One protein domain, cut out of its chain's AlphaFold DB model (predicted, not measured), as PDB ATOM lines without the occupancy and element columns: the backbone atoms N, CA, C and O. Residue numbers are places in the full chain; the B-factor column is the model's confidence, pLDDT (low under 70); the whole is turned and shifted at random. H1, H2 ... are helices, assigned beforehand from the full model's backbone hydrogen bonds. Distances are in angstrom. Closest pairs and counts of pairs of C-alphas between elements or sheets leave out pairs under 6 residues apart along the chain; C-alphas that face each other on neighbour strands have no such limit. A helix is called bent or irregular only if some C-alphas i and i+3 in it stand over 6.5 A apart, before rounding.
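Overview. This is residues 18 to 125 of the 162 residues of the protein "Hypothetical protein" of Adineta steineri (UniProt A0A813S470). Two long helices, H4 and H5, make a loose, open V, meeting near their ends at a tight link, with H5 kinked near residue 100. The small helix H1 packs on H5 at residues 103 to 110, H2 lies near the start of H4, and the long stretch without a named element, residues 23 to 49, runs from H1 to H2 along one side of the V. Residues 66 to 72, of which 68 to 71 belong to H3, stick out, and residues 117 to 125 fold back towards H5. The printed part has 108 residues with five named helices, H1 to H5 in chain order, and no named strand; its class is all helix. It is loose, with a radius of gyration of the C-alphas of 17.4 A and spans of 49 by 37 by 30 A.

Along the chain. H1 is residues 18 to 22, beginning at C-alpha 18 at (113.211, 88.634, 67.653). H2 is residues 50 to 56, 10.1 A from first to last C-alpha. H3 is residues 68 to 71, neither bent nor irregular, but only just: C-alphas 68 and 71 are 6.1 A apart. H4 is residues 76 to 91, 23.2 A long, beginning at C-alpha 76 at (93.951, 72.071, 88.816). H5 is residues 93 to 116, 31.6 A long, ending at C-alpha 116 at (110.989, 88.889, 87.041). H5 is irregular: C-alphas 98 and 101 are 7.2 A apart.

Arrangement. H1 touches H5, which meets it with residues 103 to 110 alone; the closest C-alphas are those of Leu 21 and Val 106, 6.5 A apart. H1 and H2 are apart. H2 and H4 are close but not clearly touching, with the closest C-alphas, those of Tyr 56 and Arg 76, 5.4 A apart; they run the same way at a shallow tilt of 16 degrees. H3 touches no helix. H4 and H5 are close but not clearly touching, with the closest C-alphas, those of Ile 89 and Phe 96, 5.9 A apart; they run opposite ways at a shallow tilt of 29 degrees, the line of H5 being a rough one. Every O i to N i+4 pair is within hydrogen-bond range in H1, H2 and H4, and 17 of 20 are in H5; H3 is too short for such a pair.

Size, cuts and confidence. The two C-alphas farthest apart, those of Glu 19 and Lys 62, are 50.0 A apart. The printed part has no cut. The links H1 to H2, of 27 residues, and H2 to H3, of 11, are long; those from H3 to H4 and from H4 to H5 are tight. Residues 90 to 95, of which 93 to 95 belong to H5, also stand free. The mean pLDDT of the printed part is 93.6, and no printed residue is under 70.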
ATOM      1  N   GLU A  18     112.316  87.548  67.239       88.25
ATOM      2  CA  GLU A  18     113.211  88.634  67.653       88.25
ATOM      3  C   GLU A  18     112.550  90.002  67.489       88.25
ATOM      4  O   GLU A  18     112.630  90.840  68.387       88.25
ATOM      5  N   GLU A  19     111.839  90.201  66.379       89.69
ATOM      6  CA  GLU A  19     111.106  91.441  66.117       89.69
ATOM      7  C   GLU A  19     109.977  91.631  67.132       89.69
ATOM      8  O   GLU A  19     109.828  92.713  67.694       89.69
ATOM      9  N   LEU A  20     109.220  90.571  67.434       91.69
ATOM     10  CA  LEU A  20     108.146  90.627  68.429       91.69
ATOM     11  C   LEU A  20     108.662  90.909  69.853       91.69
ATOM     12  O   LEU A  20     107.965  91.549  70.648       91.69
ATOM     13  N   LEU A  21     109.863  90.439  70.195       93.00
ATOM     14  CA  LEU A  21     110.509  90.738  71.476       93.00
ATOM     15  C   LEU A  21     111.001  92.192  71.553       93.00
ATOM     16  O   LEU A  21     110.970  92.770  72.638       93.00
ATOM     17  N   ASP A  22     111.406  92.786  70.426       92.44
ATOM     18  CA  ASP A  22     111.840  94.189  70.340       92.44
ATOM     19  C   ASP A  22     110.685  95.198  70.327       92.44
ATOM     20  O   ASP A  22     110.906  96.385  70.581       92.44
ATOM     21  N   LEU A  23     109.453  94.757  70.043       91.94
ATOM     22  CA  LEU A  23     108.303  95.658  70.027       91.94
ATOM     23  C   LEU A  23     108.126  96.367  71.384       91.94
ATOM     24  O   LEU A  23     108.181  95.712  72.434       91.94
ATOM     25  N   PRO A  24     107.839  97.681  71.384       90.88
ATOM     26  CA  PRO A  24     107.330  98.379  72.560       90.88
ATOM     27  C   PRO A  24     106.079  97.697  73.139       90.88
ATOM     28  O   PRO A  24     105.302  97.085  72.403       90.88
ATOM     29  N   ASP A  25     105.874  97.796  74.456       87.19
ATOM     30  CA  ASP A  25     104.748  97.146  75.155       87.19
ATOM     31  C   ASP A  25     103.374  97.567  74.612       87.19
ATOM     32  O   ASP A  25     102.459  96.752  74.568       87.19
ATOM     33  N   ASP A  26     103.229  98.818  74.183       90.00
ATOM     34  CA  ASP A  26     102.009  99.371  73.591       90.00
ATOM     35  C   ASP A  26     101.782  98.932  72.134       90.00
ATOM     36  O   ASP A  26     100.666  99.026  71.625       90.00
ATOM     37  N   CYS A  27     102.824  98.423  71.471       90.31
ATOM     38  CA  CYS A  27     102.776  97.938  70.092       90.31
ATOM     39  C   CYS A  27     102.591  96.416  69.994       90.31
ATOM     40  O   CYS A  27     102.205  95.911  68.938       90.31
ATOM     41  N   PHE A  28     102.880  95.669  71.063       89.75
ATOM     42  CA  PHE A  28     102.696  94.222  71.086       89.75
ATOM     43  C   PHE A  28     101.234  93.864  71.379       89.75
ATOM     44  O   PHE A  28     100.706  94.154  72.452       89.75
ATOM     45  N   ILE A  29     100.581  93.193  70.428       88.06
ATOM     46  CA  ILE A  29      99.196  92.732  70.564       88.06
ATOM     47  C   ILE A  29      99.207  91.218  70.769       88.06
ATOM     48  O   ILE A  29      99.509  90.460  69.847       88.06
ATOM     49  N   SER A  30      98.853  90.778  71.976       89.38
ATOM     50  CA  SER A  30      98.678  89.357  72.280       89.38
ATOM     51  C   SER A  30      97.525  88.774  71.456       89.38
ATOM     52  O   SER A  30      96.490  89.417  71.261       89.38
ATOM     53  N   LEU A  31      97.683  87.531  70.995       92.06
ATOM     54  CA  LEU A  31      96.583  86.794  70.378       92.06
ATOM     55  C   LEU A  31      95.433  86.633  71.376       92.06
ATOM     56  O   LEU A  31      95.655  86.508  72.580       92.06
ATOM     57  N   SER A  32      94.202  86.587  70.869       91.94
ATOM     58  CA  SER A  32      93.056  86.278  71.715       91.94
ATOM     59  C   SER A  32      93.211  84.895  72.351       91.94
ATOM     60  O   SER A  32      93.718  83.936  71.744       91.94
ATOM     61  N   GLU A  33      92.772  84.793  73.604       92.06
ATOM     62  CA  GLU A  33      92.713  83.508  74.284       92.06
ATOM     63  C   GLU A  33      91.636  82.642  73.618       92.06
ATOM     64  O   GLU A  33      90.498  83.092  73.451       92.06
ATOM     65  N   PRO A  34      91.969  81.406  73.209       93.19
ATOM     66  CA  PRO A  34      91.010  80.522  72.557       93.19
ATOM     67  C   PRO A  34      89.951  79.986  73.532       93.19
ATOM     68  O   PRO A  34      88.937  79.444  73.089       93.19
ATOM     69  N   PHE A  35      90.167  80.143  74.843       94.75
ATOM     70  CA  PHE A  35      89.247  79.736  75.901       94.75
ATOM     71  C   PHE A  35      89.207  80.780  77.017       94.75
ATOM     72  O   PHE A  35      90.127  81.579  77.185       94.75
ATOM     73  N   SER A  36      88.151  80.740  77.824       93.25
ATOM     74  CA  SER A  36      88.044  81.591  79.005       93.25
ATOM     75  C   SER A  36      89.073  81.195  80.064       93.25
ATOM     76  O   SER A  36      89.186  80.022  80.426       93.25
ATOM     77  N   LEU A  37      89.787  82.185  80.599       90.06
ATOM     78  CA  LEU A  37      90.650  81.997  81.761       90.06
ATOM     79  C   LEU A  37      89.811  81.787  83.023       90.06
ATOM     80  O   LEU A  37      88.722  82.344  83.167       90.06
ATOM     81  N   TYR A  38      90.356  81.018  83.962       92.12
ATOM     82  CA  TYR A  38      89.753  80.881  85.278       92.12
ATOM     83  C   TYR A  38      89.789  82.213  86.036       92.12
ATOM     84  O   TYR A  38      90.837  82.856  86.149       92.12
ATOM     85  N   ASP A  39      88.645  82.619  86.583       92.25
ATOM     86  CA  ASP A  39      88.504  83.898  87.271       92.25
ATOM     87  C   ASP A  39      88.940  83.809  88.739       92.25
ATOM     88  O   ASP A  39      88.132  83.761  89.665       92.25
ATOM     89  N   TYR A  40      90.254  83.849  88.963       87.81
ATOM     90  CA  TYR A  40      90.819  83.884  90.315       87.81
ATOM     91  C   TYR A  40      90.421  85.129  91.126       87.81
ATOM     92  O   TYR A  40      90.610  85.144  92.345       87.81
ATOM     93  N   LYS A  41      89.907  86.196  90.495       87.62
ATOM     94  CA  LYS A  41      89.507  87.414  91.217       87.62
ATOM     95  C   LYS A  41      88.178  87.208  91.934       87.62
ATOM     96  O   LYS A  41      88.049  87.662  93.070       87.62
ATOM     97  N   ASN A  42      87.250  86.493  91.302       88.88
ATOM     98  CA  ASN A  42      85.901  86.255  91.822       88.88
ATOM     99  C   ASN A  42      85.698  84.851  92.418       88.88
ATOM    100  O   ASN A  42      84.597  84.500  92.828       88.88
ATOM    101  N   ASP A  43      86.757  84.052  92.528       87.81
ATOM    102  CA  ASP A  43      86.692  82.677  93.022       87.81
ATOM    103  C   ASP A  43      86.675  82.551  94.563       87.81
ATOM    104  O   ASP A  43      87.378  81.716  95.129       87.81
ATOM    105  N   ASN A  44      85.898  83.387  95.265       86.00
ATOM    106  CA  ASN A  44      85.630  83.283  96.714       86.00
ATOM    107  C   ASN A  44      86.843  82.791  97.527       86.00
ATOM    108  O   ASN A  44      86.869  81.649  97.998       86.00
ATOM    109  N   LYS A  45      87.887  83.631  97.593       83.88
ATOM    110  CA  LYS A  45      89.208  83.280  98.137       83.88
ATOM    111  C   LYS A  45      89.088  82.529  99.461       83.88
ATOM    112  O   LYS A  45      88.481  83.016 100.411       83.88
ATOM    113  N   ILE A  46      89.729  81.372  99.521       89.75
ATOM    114  CA  ILE A  46      89.858  80.570 100.736       89.75
ATOM    115  C   ILE A  46      91.231  80.811 101.378       89.75
ATOM    116  O   ILE A  46      92.183  81.152 100.666       89.75
ATOM    117  N   PRO A  47      91.357  80.665 102.707       90.94
ATOM    118  CA  PRO A  47      92.643  80.808 103.376       90.94
ATOM    119  C   PRO A  47      93.641  79.742 102.901       90.94
ATOM    120  O   PRO A  47      93.259  78.657 102.455       90.94
ATOM    121  N   PHE A  48      94.934  80.045 103.032       92.62
ATOM    122  CA  PHE A  48      95.988  79.043 102.876       92.62
ATOM    123  C   PHE A  48      95.769  77.871 103.846       92.62
ATOM    124  O   PHE A  48      95.292  78.065 104.964       92.62
ATOM    125  N   GLY A  49      96.142  76.660 103.425       91.38
ATOM    126  CA  GLY A  49      96.025  75.445 104.233       91.38
ATOM    127  C   GLY A  49      95.280  74.311 103.519       91.38
ATOM    128  O   GLY A  49      95.165  74.333 102.292       91.38
ATOM    129  N   PRO A  50      94.762  73.316 104.263       91.25
ATOM    130  CA  PRO A  50      94.142  72.116 103.690       91.25
ATOM    131  C   PRO A  50      92.993  72.400 102.715       91.25
ATOM    132  O   PRO A  50      92.948  71.805 101.642       91.25
ATOM    133  N   ALA A  51      92.136  73.381 103.019       92.44
ATOM    134  CA  ALA A  51      91.048  73.786 102.124       92.44
ATOM    135  C   ALA A  51      91.565  74.233 100.741       92.44
ATOM    136  O   ALA A  51      90.916  73.998  99.720       92.44
ATOM    137  N   MET A  52      92.749  74.858 100.690       92.69
ATOM    138  CA  MET A  52      93.384  75.263  99.435       92.69
ATOM    139  C   MET A  52      93.843  74.061  98.617       92.69
ATOM    140  O   MET A  52      93.639  74.049  97.402       92.69
ATOM    141  N   ASN A  53      94.397  73.043  99.277       92.44
ATOM    142  CA  ASN A  53      94.789  71.793  98.628       92.44
ATOM    143  C   ASN A  53      93.579  71.104  97.988       92.44
ATOM    144  O   ASN A  53      93.642  70.725  96.823       92.44
ATOM    145  N   GLU A  54      92.467  71.009  98.715       92.12
ATOM    146  CA  GLU A  54      91.241  70.367  98.231       92.12
ATOM    147  C   GLU A  54      90.630  71.098  97.029       92.12
ATOM    148  O   GLU A  54      90.216  70.465  96.055       92.12
ATOM    149  N   LYS A  55      90.599  72.436  97.070       92.56
ATOM    150  CA  LYS A  55      89.986  73.249  96.013       92.56
ATOM    151  C   LYS A  55      90.848  73.346  94.756       92.56
ATOM    152  O   LYS A  55      90.333  73.222  93.645       92.56
ATOM    153  N   TYR A  56      92.140  73.624  94.914       94.44
ATOM    154  CA  TYR A  56      92.992  74.041  93.799       94.44
ATOM    155  C   TYR A  56      93.986  72.993  93.336       94.44
ATOM    156  O   TYR A  56      94.590  73.185  92.290       94.44
ATOM    157  N   PHE A  57      94.170  71.894  94.059       95.75
ATOM    158  CA  PHE A  57      95.130  70.869  93.677       95.75
ATOM    159  C   PHE A  57      94.434  69.524  93.441       95.75
ATOM    160  O   PHE A  57      93.264  69.317  93.769       95.75
ATOM    161  N   LEU A  58      95.166  68.618  92.797       96.00
ATOM    162  CA  LEU A  58      94.771  67.224  92.559       96.00
ATOM    163  C   LEU A  58      95.571  66.257  93.445       96.00
ATOM    164  O   LEU A  58      95.760  65.096  93.095       96.00
ATOM    165  N   LEU A  59      96.095  66.754  94.567       94.81
ATOM    166  CA  LEU A  59      96.860  65.940  95.506       94.81
ATOM    167  C   LEU A  59      95.956  64.874  96.137       94.81
ATOM    168  O   LEU A  59      94.818  65.158  96.509       94.81
ATOM    169  N   ASP A  60      96.481  63.656  96.270       92.62
ATOM    170  CA  ASP A  60      95.793  62.566  96.958       92.62
ATOM    171  C   ASP A  60      95.650  62.904  98.449       92.62
ATOM    172  O   ASP A  60      96.643  63.075  99.157       92.62
ATOM    173  N   ASN A  61      94.407  62.986  98.929       90.50
ATOM    174  CA  ASN A  61      94.090  63.353 100.308       90.50
ATOM    175  C   ASN A  61      94.482  62.284 101.342       90.50
ATOM    176  O   ASN A  61      94.433  62.552 102.542       90.50
ATOM    177  N   LYS A  62      94.905  61.092 100.902       94.50
ATOM    178  CA  LYS A  62      95.456  60.044 101.772       94.50
ATOM    179  C   LYS A  62      96.892  60.323 102.205       94.50
ATOM    180  O   LYS A  62      97.369  59.681 103.140       94.50
ATOM    181  N   TYR A  63      97.583  61.256 101.548       91.69
ATOM    182  CA  TYR A  63      98.989  61.551 101.804       91.69
ATOM    183  C   TYR A  63      99.216  63.043 102.032       91.69
ATOM    184  O   TYR A  63      98.617  63.902 101.390       91.69
ATOM    185  N   ILE A  64     100.156  63.364 102.919       92.88
ATOM    186  CA  ILE A  64     100.626  64.736 103.099       92.88
ATOM    187  C   ILE A  64     101.815  64.946 102.162       92.88
ATOM    188  O   ILE A  64     102.896  64.392 102.373       92.88
ATOM    189  N   PHE A  65     101.628  65.751 101.117       93.44
ATOM    190  CA  PHE A  65     102.695  66.052 100.164       93.44
ATOM    191  C   PHE A  65     103.668  67.096 100.729       93.44
ATOM    192  O   PHE A  65     103.476  68.299 100.582       93.44
ATOM    193  N   LEU A  66     104.722  66.623 101.396       94.94
ATOM    194  CA  LEU A  66     105.716  67.482 102.055       94.94
ATOM    195  C   LEU A  66     106.808  68.002 101.107       94.94
ATOM    196  O   LEU A  66     107.417  69.033 101.376       94.94
ATOM    197  N   ASN A  67     107.069  67.302  99.999       95.38
ATOM    198  CA  ASN A  67     108.218  67.567  99.130       95.38
ATOM    199  C   ASN A  67     107.837  68.295  97.829       95.38
ATOM    200  O   ASN A  67     108.187  67.860  96.729       95.38
ATOM    201  N   HIS A  68     107.124  69.420  97.946       95.12
ATOM    202  CA  HIS A  68     106.750  70.235  96.783       95.12
ATOM    203  C   HIS A  68     107.981  70.782  96.034       95.12
ATOM    204  O   HIS A  68     107.927  70.987  94.829       95.12
ATOM    205  N   GLY A  69     109.117  70.951  96.719       94.38
ATOM    206  CA  GLY A  69     110.362  71.439  96.117       94.38
ATOM    207  C   GLY A  69     111.064  70.468  95.159       94.38
ATOM    208  O   GLY A  69     111.957  70.903  94.440       94.38
ATOM    209  N   ALA A  70     110.696  69.180  95.127       92.81
ATOM    210  CA  ALA A  70     111.325  68.212  94.222       92.81
ATOM    211  C   ALA A  70     110.741  68.249  92.802       92.81
ATOM    212  O   ALA A  70     111.482  68.411  91.837       92.81
ATOM    213  N   PHE A  71     109.420  68.100  92.683       92.38
ATOM    214  CA  PHE A  71     108.718  68.038  91.390       92.38
ATOM    215  C   PHE A  71     107.565  69.044  91.278       92.38
ATOM    216  O   PHE A  71     107.080  69.305  90.181       92.38
ATOM    217  N   GLY A  72     107.125  69.612  92.403       94.31
ATOM    218  CA  GLY A  72     105.956  70.481  92.471       94.31
ATOM    219  C   GLY A  72     104.633  69.768  92.201       94.31
ATOM    220  O   GLY A  72     104.539  68.544  92.110       94.31
ATOM    221  N   CYS A  73     103.586  70.577  92.094       94.25
ATOM    222  CA  CYS A  73     102.322  70.235  91.462       94.25
ATOM    223  C   CYS A  73     101.664  71.529  90.968       94.25
ATOM    224  O   CYS A  73     101.839  72.594  91.561       94.25
ATOM    225  N   VAL A  74     100.934  71.447  89.861       95.62
ATOM    226  CA  VAL A  74     100.239  72.603  89.287       95.62
ATOM    227  C   VAL A  74      98.856  72.772  89.913       95.62
ATOM    228  O   VAL A  74      98.272  71.818  90.433       95.62
ATOM    229  N   LEU A  75      98.306  73.984  89.821       95.50
ATOM    230  CA  LEU A  75      96.892  74.215  90.110       95.50
ATOM    231  C   LEU A  75      96.034  73.409  89.122       95.50
ATOM    232  O   LEU A  75      96.338  73.360  87.929       95.50
ATOM    233  N   ARG A  76      94.931  72.833  89.601       95.81
ATOM    234  CA  ARG A  76      93.951  72.071  88.816       95.81
ATOM    235  C   ARG A  76      93.498  72.858  87.590       95.81
ATOM    236  O   ARG A  76      93.541  72.348  86.483       95.81
ATOM    237  N   GLN A  77      93.177  74.132  87.777       95.25
ATOM    238  CA  GLN A  77      92.726  75.033  86.721       95.25
ATOM    239  C   GLN A  77      93.802  75.260  85.648       95.25
ATOM    240  O   GLN A  77      93.477  75.402  84.472       95.25
ATOM    241  N   ALA A  78      95.084  75.290  86.032       95.38
ATOM    242  CA  ALA A  78      96.188  75.400  85.080       95.38
ATOM    243  C   ALA A  78      96.377  74.096  84.287       95.38
ATOM    244  O   ALA A  78      96.626  74.144  83.083       95.38
ATOM    245  N   LEU A  79      96.206  72.939  84.939       96.88
ATOM    246  CA  LEU A  79      96.203  71.640  84.263       96.88
ATOM    247  C   LEU A  79      95.036  71.523  83.274       96.88
ATOM    248  O   LEU A  79      95.245  71.148  82.123       96.88
ATOM    249  N   ASP A  80      93.828  71.901  83.693       96.38
ATOM    250  CA  ASP A  80      92.636  71.891  82.841       96.38
ATOM    251  C   ASP A  80      92.831  72.789  81.611       96.38
ATOM    252  O   ASP A  80      92.536  72.384  80.485       96.38
ATOM    253  N   TYR A  81      93.411  73.979  81.798       96.88
ATOM    254  CA  TYR A  81      93.736  74.888  80.698       96.88
ATOM    255  C   TYR A  81      94.772  74.295  79.729       96.88
ATOM    256  O   TYR A  81      94.638  74.436  78.512       96.88
ATOM    257  N   SER A  82      95.773  73.571  80.246       96.25
ATOM    258  CA  SER A  82      96.737  72.838  79.414       96.25
ATOM    259  C   SER A  82      96.053  71.760  78.567       96.25
ATOM    260  O   SER A  82      96.323  71.667  77.368       96.25
ATOM    261  N   HIS A  83      95.115  70.996  79.138       97.50
ATOM    262  CA  HIS A  83      94.338  70.013  78.379       97.50
ATOM    263  C   HIS A  83      93.496  70.668  77.276       97.50
ATOM    264  O   HIS A  83      93.463  70.156  76.158       97.50
ATOM    265  N   LEU A  84      92.859  71.816  77.539       97.75
ATOM    266  CA  LEU A  84      92.117  72.555  76.506       97.75
ATOM    267  C   LEU A  84      93.014  72.925  75.317       97.75
ATOM    268  O   LEU A  84      92.608  72.752  74.165       97.75
ATOM    269  N   PHE A  85      94.246  73.369  75.586       97.38
ATOM    270  CA  PHE A  85      95.227  73.637  74.538       97.38
ATOM    271  C   PHE A  85      95.579  72.388  73.731       97.38
ATOM    272  O   PHE A  85      95.609  72.479  72.507       97.38
ATOM    273  N   GLN A  86      95.763  71.226  74.366       97.81
ATOM    274  CA  GLN A  86      96.024  69.971  73.646       97.81
ATOM    275  C   GLN A  86      94.912  69.680  72.624       97.81
ATOM    276  O   GLN A  86      95.192  69.524  71.439       97.81
ATOM    277  N   TYR A  87      93.637  69.736  73.029       97.81
ATOM    278  CA  TYR A  87      92.515  69.541  72.096       97.81
ATOM    279  C   TYR A  87      92.443  70.608  70.996       97.81
ATOM    280  O   TYR A  87      92.021  70.326  69.875       97.81
ATOM    281  N   TYR A  88      92.790  71.855  71.304       97.75
ATOM    282  CA  TYR A  88      92.758  72.945  70.332       97.75
ATOM    283  C   TYR A  88      93.847  72.840  69.274       97.75
ATOM    284  O   TYR A  88      93.568  73.117  68.105       97.75
ATOM    285  N   ILE A  89      95.045  72.407  69.672       97.88
ATOM    286  CA  ILE A  89      96.153  72.126  68.761       97.88
ATOM    287  C   ILE A  89      95.717  71.049  67.764       97.88
ATOM    288  O   ILE A  89      95.794  71.276  66.558       97.88
ATOM    289  N   GLU A  90      95.136  69.944  68.242       98.12
ATOM    290  CA  GLU A  90      94.708  68.830  67.380       98.12
ATOM    291  C   GLU A  90      93.579  69.190  66.401       98.12
ATOM    292  O   GLU A  90      93.475  68.612  65.320       98.12
ATOM    293  N   LYS A  91      92.742  70.189  66.716       97.81
ATOM    294  CA  LYS A  91      91.683  70.643  65.794       97.81
ATOM    295  C   LYS A  91      92.233  71.279  64.518       97.81
ATOM    296  O   LYS A  91      91.565  71.228  63.487       97.81
ATOM    297  N   GLN A  92      93.394  71.935  64.582       97.25
ATOM    298  CA  GLN A  92      94.065  72.485  63.404       97.25
ATOM    299  C   GLN A  92      95.565  72.713  63.682       97.25
ATOM    300  O   GLN A  92      95.989  73.862  63.863       97.25
ATOM    301  N   PRO A  93      96.393  71.654  63.654       96.19
ATOM    302  CA  PRO A  93      97.795  71.737  64.067       96.19
ATOM    303  C   PRO A  93      98.587  72.716  63.201       96.19
ATOM    304  O   PRO A  93      99.374  73.503  63.723       96.19
ATOM    305  N   LEU A  94      98.310  72.757  61.890       94.94
ATOM    306  CA  LEU A  94      98.971  73.698  60.989       94.94
ATOM    307  C   LEU A  94      98.763  75.152  61.431       94.94
ATOM    308  O   LEU A  94      99.736  75.879  61.507       94.94
ATOM    309  N   ARG A  95      97.540  75.584  61.781       93.88
ATOM    310  CA  ARG A  95      97.304  76.969  62.241       93.88
ATOM    311  C   ARG A  95      98.087  77.262  63.511       93.88
ATOM    312  O   ARG A  95      98.706  78.317  63.602       93.88
ATOM    313  N   PHE A  96      98.068  76.335  64.464       95.06
ATOM    314  CA  PHE A  96      98.736  76.546  65.738       95.06
ATOM    315  C   PHE A  96     100.253  76.686  65.569       95.06
ATOM    316  O   PHE A  96     100.826  77.692  65.985       95.06
ATOM    317  N   TYR A  97     100.897  75.717  64.914       92.69
ATOM    318  CA  TYR A  97     102.351  75.707  64.754       92.69
ATOM    319  C   TYR A  97     102.860  76.751  63.749       92.69
ATOM    320  O   TYR A  97     103.924  77.317  63.967       92.69
ATOM    321  N   ASP A  98     102.106  77.045  62.684       90.00
ATOM    322  CA  ASP A  98     102.498  78.030  61.663       90.00
ATOM    323  C   ASP A  98     102.282  79.476  62.116       90.00
ATOM    324  O   ASP A  98     103.028  80.360  61.710       90.00
ATOM    325  N   ARG A  99     101.249  79.751  62.927       89.62
ATOM    326  CA  ARG A  99     100.781  81.136  63.144       89.62
ATOM    327  C   ARG A  99     100.659  81.555  64.595       89.62
ATOM    328  O   ARG A  99     100.708  82.747  64.874       89.62
ATOM    329  N   GLU A 100     100.457  80.618  65.516       93.94
ATOM    330  CA  GLU A 100     100.086  80.968  66.889       93.94
ATOM    331  C   GLU A 100     101.197  80.733  67.904       93.94
ATOM    332  O   GLU A 100     101.344  81.531  68.828       93.94
ATOM    333  N   ILE A 101     101.977  79.659  67.756       93.62
ATOM    334  CA  ILE A 101     102.918  79.228  68.792       93.62
ATOM    335  C   ILE A 101     103.947  80.313  69.126       93.62
ATOM    336  O   ILE A 101     104.132  80.627  70.297       93.62
ATOM    337  N   PHE A 102     104.559  80.950  68.125       93.12
ATOM    338  CA  PHE A 102     105.587  81.961  68.363       93.12
ATOM    339  C   PHE A 102     105.034  83.251  68.989       93.12
ATOM    340  O   PHE A 102     105.552  83.640  70.035       93.12
ATOM    341  N   PRO A 103     103.953  83.876  68.476       93.19
ATOM    342  CA  PRO A 103     103.329  85.005  69.167       93.19
ATOM    343  C   PRO A 103     102.890  84.682  70.603       93.19
ATOM    344  O   PRO A 103     103.075  85.506  71.497       93.19
ATOM    345  N   ARG A 104     102.356  83.475  70.855       94.50
ATOM    346  CA  ARG A 104     101.976  83.034  72.211       94.50
ATOM    347  C   ARG A 104     103.193  82.863  73.122       94.50
ATOM    348  O   ARG A 104     103.153  83.304  74.267       94.50
ATOM    349  N   LEU A 105     104.283  82.267  72.635       94.94
ATOM    350  CA  LEU A 105     105.527  82.132  73.402       94.94
ATOM    351  C   LEU A 105     106.145  83.495  73.719       94.94
ATOM    352  O   LEU A 105     106.572  83.716  74.849       94.94
ATOM    353  N   VAL A 106     106.142  84.425  72.761       95.44
ATOM    354  CA  VAL A 106     106.611  85.795  72.999       95.44
ATOM    355  C   VAL A 106     105.761  86.478  74.065       95.44
ATOM    356  O   VAL A 106     106.315  87.081  74.978       95.44
ATOM    357  N   ASP A 107     104.435  86.344  74.015       95.50
ATOM    358  CA  ASP A 107     103.543  86.903  75.037       95.50
ATOM    359  C   ASP A 107     103.870  86.361  76.443       95.50
ATOM    360  O   ASP A 107     103.981  87.130  77.403       95.50
ATOM    361  N   VAL A 108     104.127  85.052  76.564       96.00
ATOM    362  CA  VAL A 108     104.591  84.429  77.818       96.00
ATOM    363  C   VAL A 108     105.939  85.005  78.263       96.00
ATOM    364  O   VAL A 108     106.072  85.394  79.424       96.00
ATOM    365  N   ILE A 109     106.923  85.106  77.362       97.25
ATOM    366  CA  ILE A 109     108.254  85.654  77.668       97.25
ATOM    367  C   ILE A 109     108.145  87.101  78.146       97.25
ATOM    368  O   ILE A 109     108.713  87.441  79.179       97.25
ATOM    369  N   ARG A 110     107.382  87.952  77.453       96.62
ATOM    370  CA  ARG A 110     107.198  89.363  77.823       96.62
ATOM    371  C   ARG A 110     106.549  89.502  79.199       96.62
ATOM    372  O   ARG A 110     107.060  90.235  80.049       96.62
ATOM    373  N   LYS A 111     105.464  88.759  79.453       95.88
ATOM    374  CA  LYS A 111     104.779  88.734  80.757       95.88
ATOM    375  C   LYS A 111     105.719  88.273  81.870       95.88
ATOM    376  O   LYS A 111     105.760  88.894  82.933       95.88
ATOM    377  N   MET A 112     106.498  87.222  81.621       97.50
ATOM    378  CA  MET A 112     107.379  86.650  82.631       97.50
ATOM    379  C   MET A 112     108.635  87.493  82.878       97.50
ATOM    380  O   MET A 112     109.027  87.692  84.024       97.50
ATOM    381  N   ALA A 113     109.219  88.076  81.831       97.00
ATOM    382  CA  ALA A 113     110.325  89.022  81.935       97.00
ATOM    383  C   ALA A 113     109.929  90.239  82.781       97.00
ATOM    384  O   ALA A 113     110.674  90.646  83.670       97.00
ATOM    385  N   LYS A 114     108.717  90.768  82.569       95.94
ATOM    386  CA  LYS A 114     108.165  91.851  83.390       95.94
ATOM    387  C   LYS A 114     107.978  91.432  84.848       95.94
ATOM    388  O   LYS A 114     108.353  92.184  85.741       95.94
ATOM    389  N   PHE A 115     107.430  90.241  85.092       97.31
ATOM    390  CA  PHE A 115     107.257  89.702  86.444       97.31
ATOM    391  C   PHE A 115     108.594  89.528  87.186       97.31
ATOM    392  O   PHE A 115     108.682  89.849  88.368       97.31
ATOM    393  N   LEU A 116     109.641  89.077  86.489       97.06
ATOM    394  CA  LEU A 116     110.989  88.889  87.041       97.06
ATOM    395  C   LEU A 116     111.814  90.179  87.139       97.06
ATOM    396  O   LEU A 116     112.911  90.155  87.694       97.06
ATOM    397  N   GLY A 117     111.332  91.295  86.586       96.62
ATOM    398  CA  GLY A 117     112.089  92.548  86.534       96.62
ATOM    399  C   GLY A 117     113.265  92.523  85.549       96.62
ATOM    400  O   GLY A 117     114.248  93.239  85.740       96.62
ATOM    401  N   CYS A 118     113.198  91.708  84.494       96.50
ATOM    402  CA  CYS A 118     114.188  91.725  83.420       96.50
ATOM    403  C   CYS A 118     114.172  93.080  82.692       96.50
ATOM    404  O   CYS A 118     113.113  93.609  82.363       96.50
ATOM    405  N   ARG A 119     115.356  93.619  82.366       93.62
ATOM    406  CA  ARG A 119     115.489  94.891  81.623       93.62
ATOM    407  C   ARG A 119     114.876  94.838  80.219       93.62
ATOM    408  O   ARG A 119     114.410  95.854  79.718       93.62
ATOM    409  N   THR A 120     114.936  93.677  79.577       94.75
ATOM    410  CA  THR A 120     114.360  93.413  78.255       94.75
ATOM    411  C   THR A 120     113.817  91.982  78.218       94.75
ATOM    412  O   THR A 120     114.433  91.106  78.837       94.75
ATOM    413  N   PRO A 121     112.709  91.712  77.497       95.31
ATOM    414  CA  PRO A 121     112.212  90.356  77.258       95.31
ATOM    415  C   PRO A 121     113.261  89.404  76.675       95.31
ATOM    416  O   PRO A 121     113.234  88.217  76.976       95.31
ATOM    417  N   LYS A 122     114.241  89.924  75.921       94.94
ATOM    418  CA  LYS A 122     115.342  89.134  75.340       94.94
ATOM    419  C   LYS A 122     116.298  88.523  76.365       94.94
ATOM    420  O   LYS A 122     117.048  87.612  76.038       94.94
ATOM    421  N   ASN A 123     116.263  88.992  77.613       94.75
ATOM    422  CA  ASN A 123     117.062  88.420  78.699       94.75
ATOM    423  C   ASN A 123     116.408  87.180  79.330       94.75
ATOM    424  O   ASN A 123     116.912  86.677  80.333       94.75
ATOM    425  N   LEU A 124     115.281  86.712  78.790       95.62
ATOM    426  CA  LEU A 124     114.576  85.532  79.264       95.62
ATOM    427  C   LEU A 124     114.353  84.559  78.105       95.62
ATOM    428  O   LEU A 124     113.815  84.926  77.064       95.62
ATOM    429  N   ILE A 125     114.712  83.299  78.326       93.50
ATOM    430  CA  ILE A 125     114.435  82.190  77.415       93.50
ATOM    431  C   ILE A 125     113.644  81.110  78.151       93.50
ATOM    432  O   ILE A 125     113.867  80.861  79.338       93.50
TER     433      ILE A 125